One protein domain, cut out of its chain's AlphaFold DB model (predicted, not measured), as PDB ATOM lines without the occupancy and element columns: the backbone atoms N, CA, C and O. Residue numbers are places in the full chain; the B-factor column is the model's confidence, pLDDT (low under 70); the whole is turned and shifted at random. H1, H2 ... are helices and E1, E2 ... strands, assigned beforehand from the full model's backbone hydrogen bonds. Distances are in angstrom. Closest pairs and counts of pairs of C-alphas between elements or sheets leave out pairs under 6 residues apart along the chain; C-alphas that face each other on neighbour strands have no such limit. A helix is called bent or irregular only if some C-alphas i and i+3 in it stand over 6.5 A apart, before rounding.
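AT A GLANCE: This is residues 9 to 71 and 510 to 543 of the 549 residues of an uncharacterized protein of Corallococcus coralloides (strain ATCC 25202 / DSM 2259 / NBRC 100086 / M2) (UniProt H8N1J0). Two helices, H3 and H4, run side by side in opposite ways as the middle of the domain, with the short helices H1 and H2 on one side and the small strand hairpin E1 and E2 with the short helix H6 on the other. Residues 510 to 517, of which 514 to 517 belong to H5, stick out as an arm from a well-filled body. The printed part has 97 residues, in the order H1 H2 H3 H4 H5 E1 E2 H6; the class is mostly helix, and the sheet E1 - E2 is antiparallel. The whole is compact, with a radius of gyration of the C-alphas of 13.5 A, and elongated, spanning 45 by 29 by 23 A.

HOW THE PARTS SIT: H1, residues 9 to 13, touches H3, residues 33 to 51, at residues 39 to 43 of H3 alone; the closest C-alphas, of Thr 12 and Arg 43, are 5.9 A apart. H2, residues 16 to 25, touches H4, residues 55 to 66, at residues 56 to 60 of H4 alone, with C-alphas of Glu 20 and Val 56 closest at 5.9 A. H2 and H4 run the same way at a shallow tilt of 34 degrees, only just short of steep. H3 and H4 are close but not clearly touching, at a shallow tilt of 24 degrees, opposite ways; their closest C-alphas, of Leu 44 and His 57, are 6.7 A apart. H5, residues 514 to 518, is apart from H4. E1, residues 521 to 525, and E2, residues 529 to 532, form an antiparallel hairpin, with N 523 and O 531 at 2.8 A and N 531 and O 523 at 2.7 A, within hydrogen-bond range. The closest C-alphas of H3 and E2, of Pro 33 and His 529, are 7.3 A apart. H6, residues 533 to 536, touches H4 at residues 57 to 62 of H4 alone, where the C-alphas of Arg 58 and Ala 536 are closest at 5.2 A. In H1, H2, H4 and H5 every O i to N i+4 pair is within hydrogen-bond range, in H3 13 of 15 are, and H6 is too short for such a pair.

IN THESE COORDINATES: H1 begins at C-alpha 9, (44.038, 19.854, 12.799). H2 is 14.2 A long, H3 25.0 A and H4 16.5 A, from first to last C-alpha. H3 is irregular: C-alphas 35 and 38 are 7.2 A apart. E1 measures 12.9 A and E2 10.2 A. H6 ends at C-alpha 536, (40.088, 35.195, -6.348).

THE WHOLE: The C-alphas of Ser 9 and Pro 511, the two farthest apart, are 45.1 A apart. Residues 72 to 509 are cut out, and C-alphas 71 and 510 are 21.6 A apart across the cut. Of the links that are printed whole, H2 to H3 is short with 7 residues, and the others are tight. The mean pLDDT of the printed part is 81.4; residues 510 to 520 and 542 to 543 are under 70.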
ATOM      1  N   SER A   9      43.781  19.158  11.530       73.56
ATOM      2  CA  SER A   9      44.038  19.854  12.799       73.56
ATOM      3  C   SER A   9      44.971  21.055  12.635       73.56
ATOM      4  O   SER A   9      44.805  22.053  13.332       73.56
ATOM      5  N   GLN A  10      45.897  20.999  11.670       76.81
ATOM      6  CA  GLN A  10      46.752  22.134  11.334       76.81
ATOM      7  C   GLN A  10      45.915  23.239  10.687       76.81
ATOM      8  O   GLN A  10      45.952  24.359  11.161       76.81
ATOM      9  N   VAL A  11      45.086  22.942   9.685       81.88
ATOM     10  CA  VAL A  11      44.299  23.985   8.989       81.88
ATOM     11  C   VAL A  11      43.277  24.665   9.909       81.88
ATOM     12  O   VAL A  11      43.077  25.875   9.840       81.88
ATOM     13  N   THR A  12      42.610  23.902  10.776       82.06
ATOM     14  CA  THR A  12      41.523  24.428  11.620       82.06
ATOM     15  C   THR A  12      42.017  25.135  12.884       82.06
ATOM     16  O   THR A  12      41.360  26.073  13.347       82.06
ATOM     17  N   GLY A  13      43.156  24.701  13.432       81.50
ATOM     18  CA  GLY A  13      43.713  25.191  14.695       81.50
ATOM     19  C   GLY A  13      44.885  26.162  14.564       81.50
ATOM     20  O   GLY A  13      45.289  26.730  15.577       81.50
ATOM     21  N   CYS A  14      45.444  26.360  13.367       85.12
ATOM     22  CA  CYS A  14      46.630  27.195  13.217       85.12
ATOM     23  C   CYS A  14      46.341  28.699  13.322       85.12
ATOM     24  O   CYS A  14      45.287  29.217  12.920       85.12
ATOM     25  N   SER A  15      47.346  29.411  13.818       87.69
ATOM     26  CA  SER A  15      47.440  30.865  13.778       87.69
ATOM     27  C   SER A  15      47.449  31.390  12.337       87.69
ATOM     28  O   SER A  15      47.684  30.654  11.378       87.69
ATOM     29  N   ASP A  16      47.192  32.687  12.171       86.50
ATOM     30  CA  ASP A  16      47.195  33.323  10.847       86.50
ATOM     31  C   ASP A  16      48.573  33.230  10.166       86.50
ATOM     32  O   ASP A  16      48.646  32.969   8.971       86.50
ATOM     33  N   ALA A  17      49.661  33.359  10.935       86.00
ATOM     34  CA  ALA A  17      51.029  33.245  10.421       86.00
ATOM     35  C   ALA A  17      51.346  31.822   9.930       86.00
ATOM     36  O   ALA A  17      52.003  31.631   8.909       86.00
ATOM     37  N   GLU A  18      50.845  30.805  10.631       88.94
ATOM     38  CA  GLU A  18      50.965  29.413  10.195       88.94
ATOM     39  C   GLU A  18      50.105  29.132   8.955       88.94
ATOM     40  O   GLU A  18      50.530  28.384   8.076       88.94
ATOM     41  N   LEU A  19      48.927  29.758   8.842       90.06
ATOM     42  CA  LEU A  19      48.078  29.652   7.655       90.06
ATOM     43  C   LEU A  19      48.720  30.332   6.434       90.06
ATOM     44  O   LEU A  19      48.632  29.808   5.324       90.06
ATOM     45  N   GLU A  20      49.391  31.468   6.631       87.38
ATOM     46  CA  GLU A  20      50.207  32.141   5.613       87.38
ATOM     47  C   GLU A  20      51.370  31.259   5.157       87.38
ATOM     48  O   GLU A  20      51.537  31.038   3.954       87.38
ATOM     49  N   ALA A  21      52.120  30.694   6.106       87.12
ATOM     50  CA  ALA A  21      53.213  29.776   5.811       87.12
ATOM     51  C   ALA A  21      52.717  28.538   5.049       87.12
ATOM     52  O   ALA A  21      53.371  28.102   4.097       87.12
ATOM     53  N   LEU A  22      51.542  28.009   5.412       87.44
ATOM     54  CA  LEU A  22      50.888  26.922   4.691       87.44
ATOM     55  C   LEU A  22      50.506  27.354   3.270       87.44
ATOM     56  O   LEU A  22      50.790  26.638   2.316       87.44
ATOM     57  N   ALA A  23      49.906  28.531   3.088       86.12
ATOM     58  CA  ALA A  23      49.547  29.030   1.762       86.12
ATOM     59  C   ALA A  23      50.771  29.145   0.836       86.12
ATOM     60  O   ALA A  23      50.658  28.847  -0.355       86.12
ATOM     61  N   GLU A  24      51.934  29.522   1.371       85.75
ATOM     62  CA  GLU A  24      53.195  29.609   0.624       85.75
ATOM     63  C   GLU A  24      53.770  28.233   0.288       85.75
ATOM     64  O   GLU A  24      53.997  27.932  -0.885       85.75
ATOM     65  N   HIS A  25      53.954  27.381   1.295       82.75
ATOM     66  CA  HIS A  25      54.766  26.168   1.174       82.75
ATOM     67  C   HIS A  25      53.964  24.901   0.876       82.75
ATOM     68  O   HIS A  25      54.558  23.880   0.537       82.75
ATOM     69  N   ALA A  26      52.634  24.928   1.011       80.62
ATOM     70  CA  ALA A  26      51.845  23.722   0.826       80.62
ATOM     71  C   ALA A  26      51.839  23.272  -0.634       80.62
ATOM     72  O   ALA A  26      51.561  24.055  -1.557       80.62
ATOM     73  N   ASP A  27      52.105  21.979  -0.801       81.50
ATOM     74  CA  ASP A  27      52.039  21.273  -2.066       81.50
ATOM     75  C   ASP A  27      50.596  20.842  -2.355       81.50
ATOM     76  O   ASP A  27      50.020  19.996  -1.670       81.50
ATOM     77  N   PHE A  28      50.011  21.430  -3.397       82.81
ATOM     78  CA  PHE A  28      48.648  21.124  -3.832       82.81
ATOM     79  C   PHE A  28      48.555  19.845  -4.664       82.81
ATOM     80  O   PHE A  28      47.449  19.434  -4.997       82.81
ATOM     81  N   SER A  29      49.669  19.170  -4.961       82.31
ATOM     82  CA  SER A  29      49.635  17.874  -5.648       82.31
ATOM     83  C   SER A  29      48.868  16.800  -4.856       82.31
ATOM     84  O   SER A  29      48.301  15.884  -5.447       82.31
ATOM     85  N   GLY A  30      48.811  16.932  -3.524       83.06
ATOM     86  CA  GLY A  30      48.054  16.068  -2.611       83.06
ATOM     87  C   GLY A  30      46.683  16.611  -2.190       83.06
ATOM     88  O   GLY A  30      46.064  16.053  -1.273       83.06
ATOM     89  N   PHE A  31      46.231  17.714  -2.794       85.06
ATOM     90  CA  PHE A  31      44.952  18.352  -2.490       85.06
ATOM     91  C   PHE A  31      43.791  17.512  -3.014       85.06
ATOM     92  O   PHE A  31      43.741  17.167  -4.191       85.06
ATOM     93  N   VAL A  32      42.851  17.193  -2.127       86.00
ATOM     94  CA  VAL A  32      41.640  16.435  -2.449       86.00
ATOM     95  C   VAL A  32      40.437  17.288  -2.047       86.00
ATOM     96  O   VAL A  32      40.170  17.406  -0.846       86.00
ATOM     97  N   PRO A  33      39.689  17.871  -3.004       84.25
ATOM     98  CA  PRO A  33      38.576  18.784  -2.736       84.25
ATOM     99  C   PRO A  33      37.589  18.288  -1.676       84.25
ATOM    100  O   PRO A  33      37.323  19.006  -0.712       84.25
ATOM    101  N   GLY A  34      37.140  17.034  -1.780       78.81
ATOM    102  CA  GLY A  34      36.206  16.431  -0.822       78.81
ATOM    103  C   GLY A  34      36.719  16.334   0.618       78.81
ATOM    104  O   GLY A  34      35.921  16.357   1.552       78.81
ATOM    105  N   ARG A  35      38.041  16.264   0.814       84.81
ATOM    106  CA  ARG A  35      38.679  16.210   2.139       84.81
ATOM    107  C   ARG A  35      39.040  17.605   2.649       84.81
ATOM    108  O   ARG A  35      38.831  17.905   3.822       84.81
ATOM    109  N   ASP A  36      39.608  18.435   1.778       86.50
ATOM    110  CA  ASP A  36      40.376  19.613   2.183       86.50
ATOM    111  C   ASP A  36      39.596  20.930   2.062       86.50
ATOM    112  O   ASP A  36      39.873  21.870   2.811       86.50
ATOM    113  N   LEU A  37      38.608  21.035   1.161       88.25
ATOM    114  CA  LEU A  37      37.950  22.322   0.892       88.25
ATOM    115  C   LEU A  37      37.095  22.819   2.044       88.25
ATOM    116  O   LEU A  37      37.177  23.995   2.377       88.25
ATOM    117  N   ALA A  38      36.254  21.966   2.627       84.88
ATOM    118  CA  ALA A  38      35.346  22.379   3.692       84.88
ATOM    119  C   ALA A  38      36.084  23.009   4.894       84.88
ATOM    120  O   ALA A  38      35.756  24.151   5.231       84.88
ATOM    121  N   PRO A  39      37.107  22.363   5.497       87.31
ATOM    122  CA  PRO A  39      37.846  22.966   6.608       87.31
ATOM    123  C   PRO A  39      38.652  24.197   6.207       87.31
ATOM    124  O   PRO A  39      38.681  25.179   6.950       87.31
ATOM    125  N   LEU A  40      39.284  24.177   5.029       90.62
ATOM    126  CA  LEU A  40      40.028  25.331   4.531       90.62
ATOM    127  C   LEU A  40      39.095  26.532   4.339       90.62
ATOM    128  O   LEU A  40      39.392  27.635   4.792       90.62
ATOM    129  N   ARG A  41      37.931  26.310   3.723       91.12
ATOM    130  CA  ARG A  41      36.897  27.326   3.517       91.12
ATOM    131  C   ARG A  41      36.378  27.862   4.844       91.12
ATOM    132  O   ARG A  41      36.241  29.071   4.978       91.12
ATOM    133  N   GLU A  42      36.116  27.007   5.828       88.62
ATOM    134  CA  GLU A  42      35.677  27.453   7.155       88.62
ATOM    135  C   GLU A  42      36.724  28.354   7.827       88.62
ATOM    136  O   GLU A  42      36.391  29.430   8.337       88.62
ATOM    137  N   ARG A  43      38.004  27.959   7.779       91.19
ATOM    138  CA  ARG A  43      39.104  28.751   8.343       91.19
ATOM    139  C   ARG A  43      39.250  30.104   7.653       91.19
ATOM    140  O   ARG A  43      39.428  31.112   8.339       91.19
ATOM    141  N   LEU A  44      39.152  30.133   6.325       92.69
ATOM    142  CA  LEU A  44      39.217  31.365   5.540       92.69
ATOM    143  C   LEU A  44      37.993  32.255   5.773       92.69
ATOM    144  O   LEU A  44      38.155  33.447   5.972       92.69
ATOM    145  N   LEU A  45      36.784  31.702   5.894       89.81
ATOM    146  CA  LEU A  45      35.596  32.477   6.280       89.81
ATOM    147  C   LEU A  45      35.726  33.089   7.684       89.81
ATOM    148  O   LEU A  45      35.198  34.169   7.948       89.81
ATOM    149  N   ARG A  46      36.406  32.413   8.619       89.00
ATOM    150  CA  ARG A  46      36.740  32.993   9.929       89.00
ATOM    151  C   ARG A  46      37.720  34.159   9.779       89.00
ATOM    152  O   ARG A  46      37.427  35.238  10.279       89.00
ATOM    153  N   LEU A  47      38.805  33.964   9.026       92.44
ATOM    154  CA  LEU A  47      39.788  35.016   8.750       92.44
ATOM    155  C   LEU A  47      39.152  36.227   8.050       92.44
ATOM    156  O   LEU A  47      39.432  37.365   8.414       92.44
ATOM    157  N   GLU A  48      38.255  35.990   7.092       92.75
ATOM    158  CA  GLU A  48      37.496  37.032   6.398       92.75
ATOM    159  C   GLU A  48      36.641  37.853   7.368       92.75
ATOM    160  O   GLU A  48      36.627  39.079   7.285       92.75
ATOM    161  N   ARG A  49      35.952  37.209   8.317       89.75
ATOM    162  CA  ARG A  49      35.156  37.922   9.331       89.75
ATOM    163  C   ARG A  49      36.013  38.786  10.253       89.75
ATOM    164  O   ARG A  49      35.550  39.829  10.700       89.75
ATOM    165  N   GLU A  50      37.235  38.352  10.543       91.44
ATOM    166  CA  GLU A  50      38.141  39.037  11.470       91.44
ATOM    167  C   GLU A  50      38.941  40.165  10.803       91.44
ATOM    168  O   GLU A  50      39.195  41.190  11.432       91.44
ATOM    169  N   ARG A  51      39.355  39.988   9.541       92.25
ATOM    170  CA  ARG A  51      40.318  40.879   8.863       92.25
ATOM    171  C   ARG A  51      39.934  41.274   7.436       92.25
ATOM    172  O   ARG A  51      40.703  41.966   6.770       92.25
ATOM    173  N   GLY A  52      38.778  40.841   6.946       92.69
ATOM    174  CA  GLY A  52      38.410  40.962   5.537       92.69
ATOM    175  C   GLY A  52      39.217  40.025   4.629       92.69
ATOM    176  O   GLY A  52      39.912  39.111   5.078       92.69
ATOM    177  N   ILE A  53      39.116  40.243   3.317       93.25
ATOM    178  CA  ILE A  53      39.804  39.422   2.312       93.25
ATOM    179  C   ILE A  53      41.291  39.802   2.258       93.25
ATOM    180  O   ILE A  53      41.667  40.890   1.823       93.25
ATOM    181  N   THR A  54      42.140  38.870   2.679       93.69
ATOM    182  CA  THR A  54      43.606  38.995   2.723       93.69
ATOM    183  C   THR A  54      44.302  38.291   1.550       93.69
ATOM    184  O   THR A  54      43.678  37.569   0.773       93.69
ATOM    185  N   GLU A  55      45.627  38.434   1.452       92.38
ATOM    186  CA  GLU A  55      46.439  37.744   0.438       92.38
ATOM    187  C   GLU A  55      46.414  36.213   0.571       92.38
ATOM    188  O   GLU A  55      46.516  35.495  -0.421       92.38
ATOM    189  N   VAL A  56      46.178  35.698   1.779       92.69
ATOM    190  CA  VAL A  56      45.983  34.262   2.031       92.69
ATOM    191  C   VAL A  56      44.812  33.714   1.212       92.69
ATOM    192  O   VAL A  56      44.933  32.659   0.590       92.69
ATOM    193  N   HIS A  57      43.705  34.458   1.142       94.38
ATOM    194  CA  HIS A  57      42.535  34.081   0.349       94.38
ATOM    195  C   HIS A  57      42.874  33.999  -1.140       94.38
ATOM    196  O   HIS A  57      42.480  33.040  -1.806       94.38
ATOM    197  N   ARG A  58      43.644  34.973  -1.646       92.56
ATOM    198  CA  ARG A  58      44.072  35.023  -3.051       92.56
ATOM    199  C   ARG A  58      45.001  33.871  -3.394       92.56
ATOM    200  O   ARG A  58      44.771  33.193  -4.386       92.56
ATOM    201  N   ARG A  59      45.988  33.583  -2.546       90.88
ATOM    202  CA  ARG A  59      46.925  32.466  -2.743       90.88
ATOM    203  C   ARG A  59      46.211  31.120  -2.768       90.88
ATOM    204  O   ARG A  59      46.431  30.334  -3.683       90.88
ATOM    205  N   PHE A  60      45.323  30.863  -1.808       92.06
ATOM    206  CA  PHE A  60      44.531  29.632  -1.822       92.06
ATOM    207  C   PHE A  60      43.613  29.555  -3.035       92.06
ATOM    208  O   PHE A  60      43.527  28.504  -3.665       92.06
ATOM    209  N   SER A  61      42.979  30.667  -3.404       91.44
ATOM    210  CA  SER A  61      42.127  30.711  -4.588       91.44
ATOM    211  C   SER A  61      42.910  30.454  -5.869       91.44
ATOM    212  O   SER A  61      42.452  29.661  -6.676       91.44
ATOM    213  N   ASP A  62      44.101  31.028  -6.049       88.88
ATOM    214  CA  ASP A  62      44.935  30.761  -7.228       88.88
ATOM    215  C   ASP A  62      45.262  29.269  -7.361       88.88
ATOM    216  O   ASP A  62      45.172  28.703  -8.452       88.88
ATOM    217  N   LYS A  63      45.561  28.608  -6.238       87.50
ATOM    218  CA  LYS A  63      45.850  27.172  -6.207       87.50
ATOM    219  C   LYS A  63      44.598  26.311  -6.451       87.50
ATOM    220  O   LYS A  63      44.670  25.351  -7.211       87.50
ATOM    221  N   VAL A  64      43.438  26.682  -5.900       86.81
ATOM    222  CA  VAL A  64      42.143  26.025  -6.187       86.81
ATOM    223  C   VAL A  64      41.739  26.202  -7.655       86.81
ATOM    224  O   VAL A  64      41.264  25.260  -8.287       86.81
ATOM    225  N   LEU A  65      41.970  27.380  -8.236       86.12
ATOM    226  CA  LEU A  65      41.726  27.639  -9.655       86.12
ATOM    227  C   LEU A  65      42.658  26.824 -10.549       86.12
ATOM    228  O   LEU A  65      42.209  26.265 -11.548       86.12
ATOM    229  N   ALA A  66      43.933  26.698 -10.173       84.38
ATOM    230  CA  ALA A  66      44.887  25.838 -10.870       84.38
ATOM    231  C   ALA A  66      44.452  24.364 -10.894       84.38
ATOM    232  O   ALA A  66      44.776  23.655 -11.843       84.38
ATOM    233  N   ALA A  67      43.694  23.922  -9.887       80.31
ATOM    234  CA  ALA A  67      43.128  22.578  -9.803       80.31
ATOM    235  C   ALA A  67      41.871  22.370 -10.680       80.31
ATOM    236  O   ALA A  67      41.256  21.309 -10.622       80.31
ATOM    237  N   GLY A  68      41.483  23.349 -11.510       80.00
ATOM    238  CA  GLY A  68      40.410  23.197 -12.500       80.00
ATOM    239  C   GLY A  68      39.025  23.645 -12.029       80.00
ATOM    240  O   GLY A  68      38.016  23.188 -12.570       80.00
ATOM    241  N   ALA A  69      38.953  24.527 -11.031       84.62
ATOM    242  CA  ALA A  69      37.680  25.064 -10.568       84.62
ATOM    243  C   ALA A  69      36.987  25.918 -11.654       84.62
ATOM    244  O   ALA A  69      37.618  26.712 -12.351       84.62
ATOM    245  N   ARG A  70      35.668  25.755 -11.802       83.06
ATOM    246  CA  ARG A  70      34.836  26.373 -12.849       83.06
ATOM    247  C   ARG A  70      33.952  27.449 -12.249       83.06
ATOM    248  O   ARG A  70      33.319  27.208 -11.232       83.06
ATOM    249  N   LEU A  71      33.848  28.620 -12.863       82.44
ATOM    250  CA  LEU A  71      32.933  29.647 -12.367       82.44
ATOM    251  C   LEU A  71      31.476  29.265 -12.659       82.44
ATOM    252  O   LEU A  71      31.119  29.057 -13.814       82.44
ATOM    253  N   PRO A 510      17.278  43.192 -11.547       35.56
ATOM    254  CA  PRO A 510      17.261  44.503 -10.909       35.56
ATOM    255  C   PRO A 510      18.349  45.395 -11.532       35.56
ATOM    256  O   PRO A 510      19.497  44.946 -11.680       35.56
ATOM    257  N   PRO A 511      18.017  46.628 -11.953       34.91
ATOM    258  CA  PRO A 511      19.009  47.526 -12.508       34.91
ATOM    259  C   PRO A 511      19.969  47.969 -11.397       34.91
ATOM    260  O   PRO A 511      19.567  48.623 -10.441       34.91
ATOM    261  N   GLY A 512      21.260  47.663 -11.560       42.28
ATOM    262  CA  GLY A 512      22.299  48.566 -11.062       42.28
ATOM    263  C   GLY A 512      23.133  48.202  -9.829       42.28
ATOM    264  O   GLY A 512      23.711  49.122  -9.265       42.28
ATOM    265  N   SER A 513      23.341  46.938  -9.440       40.78
ATOM    266  CA  SER A 513      24.458  46.637  -8.521       40.78
ATOM    267  C   SER A 513      25.383  45.536  -9.054       40.78
ATOM    268  O   SER A 513      25.081  44.343  -9.075       40.78
ATOM    269  N   ARG A 514      26.587  45.942  -9.485       44.91
ATOM    270  CA  ARG A 514      27.720  45.015  -9.680       44.91
ATOM    271  C   ARG A 514      27.981  44.198  -8.402       44.91
ATOM    272  O   ARG A 514      28.368  43.037  -8.505       44.91
ATOM    273  N   GLU A 515      27.684  44.756  -7.228       45.66
ATOM    274  CA  GLU A 515      27.809  44.091  -5.925       45.66
ATOM    275  C   GLU A 515      26.842  42.906  -5.726       45.66
ATOM    276  O   GLU A 515      27.262  41.878  -5.192       45.66
ATOM    277  N   GLU A 516      25.600  42.944  -6.235       51.22
ATOM    278  CA  GLU A 516      24.708  41.768  -6.182       51.22
ATOM    279  C   GLU A 516      25.173  40.625  -7.088       51.22
ATOM    280  O   GLU A 516      24.891  39.459  -6.821       51.22
ATOM    281  N   SER A 517      25.897  40.929  -8.168       51.69
ATOM    282  CA  SER A 517      26.437  39.889  -9.049       51.69
ATOM    283  C   SER A 517      27.631  39.158  -8.425       51.69
ATOM    284  O   SER A 517      27.789  37.953  -8.621       51.69
ATOM    285  N   ALA A 518      28.438  39.850  -7.613       54.28
ATOM    286  CA  ALA A 518      29.614  39.278  -6.960       54.28
ATOM    287  C   ALA A 518      29.243  38.272  -5.859       54.28
ATOM    288  O   ALA A 518      29.908  37.248  -5.709       54.28
ATOM    289  N   THR A 519      28.148  38.510  -5.129       60.09
ATOM    290  CA  THR A 519      27.652  37.587  -4.094       60.09
ATOM    291  C   THR A 519      26.993  36.332  -4.662       60.09
ATOM    292  O   THR A 519      26.744  35.399  -3.903       60.09
ATOM    293  N   ARG A 520      26.711  36.270  -5.970       65.69
ATOM    294  CA  ARG A 520      26.072  35.119  -6.642       65.69
ATOM    295  C   ARG A 520      27.056  34.195  -7.356       65.69
ATOM    296  O   ARG A 520      26.673  33.083  -7.727       65.69
ATOM    297  N   ARG A 521      28.301  34.638  -7.532       76.94
ATOM    298  CA  ARG A 521      29.362  33.899  -8.218       76.94
ATOM    299  C   ARG A 521      30.145  33.037  -7.239       76.94
ATOM    300  O   ARG A 521      30.572  33.505  -6.186       76.94
ATOM    301  N   MET A 522      30.363  31.786  -7.613       80.75
ATOM    302  CA  MET A 522      31.233  30.854  -6.902       80.75
ATOM    303  C   MET A 522      32.003  30.039  -7.923       80.75
ATOM    304  O   MET A 522      31.489  29.751  -9.000       80.75
ATOM    305  N   PHE A 523      33.208  29.613  -7.581       84.56
ATOM    306  CA  PHE A 523      33.826  28.534  -8.326       84.56
ATOM    307  C   PHE A 523      33.299  27.200  -7.812       84.56
ATOM    308  O   PHE A 523      33.302  26.942  -6.615       84.56
ATOM    309  N   SER A 524      32.851  26.351  -8.718       84.88
ATOM    310  CA  SER A 524      32.673  24.937  -8.478       84.88
ATOM    311  C   SER A 524      34.009  24.219  -8.607       84.88
ATOM    312  O   SER A 524      34.681  24.316  -9.634       84.88
ATOM    313  N   VAL A 525      34.392  23.488  -7.570       83.69
ATOM    314  CA  VAL A 525      35.571  22.623  -7.567       83.69
ATOM    315  C   VAL A 525      35.093  21.180  -7.698       83.69
ATOM    316  O   VAL A 525      34.282  20.726  -6.889       83.69
ATOM    317  N   GLU A 526      35.555  20.489  -8.746       83.81
ATOM    318  CA  GLU A 526      35.131  19.122  -9.113       83.81
ATOM    319  C   GLU A 526      33.609  18.944  -9.275       83.81
ATOM    320  O   GLU A 526      33.084  17.847  -9.108       83.81
ATOM    321  N   GLY A 527      32.867  20.025  -9.535       78.31
ATOM    322  CA  GLY A 527      31.407  19.973  -9.602       78.31
ATOM    323  C   GLY A 527      30.723  19.852  -8.233       78.31
ATOM    324  O   GLY A 527      29.518  20.026  -8.149       78.31
ATOM    325  N   ARG A 528      31.449  19.580  -7.141       84.50
ATOM    326  CA  ARG A 528      30.867  19.162  -5.847       84.50
ATOM    327  C   ARG A 528      30.911  20.218  -4.754       84.50
ATOM    328  O   ARG A 528      30.105  20.162  -3.823       84.50
ATOM    329  N   HIS A 529      31.852  21.152  -4.842       86.69
ATOM    330  CA  HIS A 529      32.167  22.070  -3.751       86.69
ATOM    331  C   HIS A 529      32.180  23.514  -4.224       86.69
ATOM    332  O   HIS A 529      32.786  23.827  -5.247       86.69
ATOM    333  N   ALA A 530      31.559  24.411  -3.457       87.12
ATOM    334  CA  ALA A 530      31.562  25.828  -3.783       87.12
ATOM    335  C   ALA A 530      32.768  26.552  -3.161       87.12
ATOM    336  O   ALA A 530      33.065  26.415  -1.972       87.12
ATOM    337  N   TRP A 531      33.421  27.408  -3.933       88.69
ATOM    338  CA  TRP A 531      34.518  28.264  -3.494       88.69
ATOM    339  C   TRP A 531      34.208  29.745  -3.769       88.69
ATOM    340  O   TRP A 531      33.808  30.077  -4.887       88.69
ATOM    341  N   PRO A 532      34.347  30.655  -2.785       88.44
ATOM    342  CA  PRO A 532      33.989  32.063  -2.963       88.44
ATOM    343  C   PRO A 532      34.739  32.754  -4.104       88.44
ATOM    344  O   PRO A 532      35.957  32.894  -4.068       88.44
ATOM    345  N   TRP A 533      33.995  33.265  -5.093       86.75
ATOM    346  CA  TRP A 533      34.557  34.008  -6.232       86.75
ATOM    347  C   TRP A 533      35.405  35.207  -5.795       86.75
ATOM    348  O   TRP A 533      36.503  35.418  -6.305       86.75
ATOM    349  N   ARG A 534      34.909  35.972  -4.814       87.44
ATOM    350  CA  ARG A 534      35.555  37.194  -4.305       87.44
ATOM    351  C   ARG A 534      36.957  36.964  -3.734       87.44
ATOM    352  O   ARG A 534      37.770  37.877  -3.729       87.44
ATOM    353  N   TRP A 535      37.268  35.746  -3.288       90.44
ATOM    354  CA  TRP A 535      38.609  35.413  -2.800       90.44
ATOM    355  C   TRP A 535      39.652  35.357  -3.921       90.44
ATOM    356  O   TRP A 535      40.842  35.465  -3.642       90.44
ATOM    357  N   ALA A 536      39.221  35.227  -5.177       87.44
ATOM    358  CA  ALA A 536      40.088  35.195  -6.348       87.44
ATOM    359  C   ALA A 536      40.178  36.542  -7.087       87.44
ATOM    360  O   ALA A 536      40.788  36.610  -8.156       87.44
ATOM    361  N   GLU A 537      39.510  37.593  -6.598       86.00
ATOM    362  CA  GLU A 537      39.399  38.854  -7.333       86.00
ATOM    363  C   GLU A 537      40.770  39.503  -7.552       86.00
ATOM    364  O   GLU A 537      41.569  39.652  -6.624       86.00
ATOM    365  N   GLY A 538      41.048  39.858  -8.811       82.06
ATOM    366  CA  GLY A 538      42.331  40.416  -9.244       82.06
ATOM    367  C   GLY A 538      43.401  39.382  -9.617       82.06
ATOM    368  O   GLY A 538      44.484  39.781 -10.043       82.06
ATOM    369  N   LEU A 539      43.130  38.075  -9.509       84.75
ATOM    370  CA  LEU A 539      44.083  37.050  -9.945       84.75
ATOM    371  C   LEU A 539      44.184  36.977 -11.483       84.75
ATOM    372  O   LEU A 539      43.157  37.013 -12.162       84.75
ATOM    373  N   PRO A 540      45.384  36.772 -12.062       77.38
ATOM    374  CA  PRO A 540      45.556  36.646 -13.515       77.38
ATOM    375  C   PRO A 540      44.720  35.516 -14.133       77.38
ATOM    376  O   PRO A 540      44.147  35.682 -15.206       77.38
ATOM    377  N   ARG A 541      44.583  34.386 -13.423       74.44
ATOM    378  CA  ARG A 541      43.758  33.236 -13.843       74.44
ATOM    379  C   ARG A 541      42.254  33.518 -13.851       74.44
ATOM    380  O   ARG A 541      41.490  32.717 -14.375       74.44
ATOM    381  N   MET A 542      41.833  34.647 -13.286       69.50
ATOM    382  CA  MET A 542      40.450  35.105 -13.305       69.50
ATOM    383  C   MET A 542      40.068  35.760 -14.641       69.50
ATOM    384  O   MET A 542      38.880  35.982 -14.878       69.50
ATOM    385  N   GLN A 543      41.042  36.092 -15.505       56.59
ATOM    386  CA  GLN A 543      40.755  36.654 -16.822       56.59
ATOM    387  C   GLN A 543      39.910  35.662 -17.617       56.59
ATOM    388  O   GLN A 543      40.380  34.624 -18.079       56.59
TER     389      GLN A 543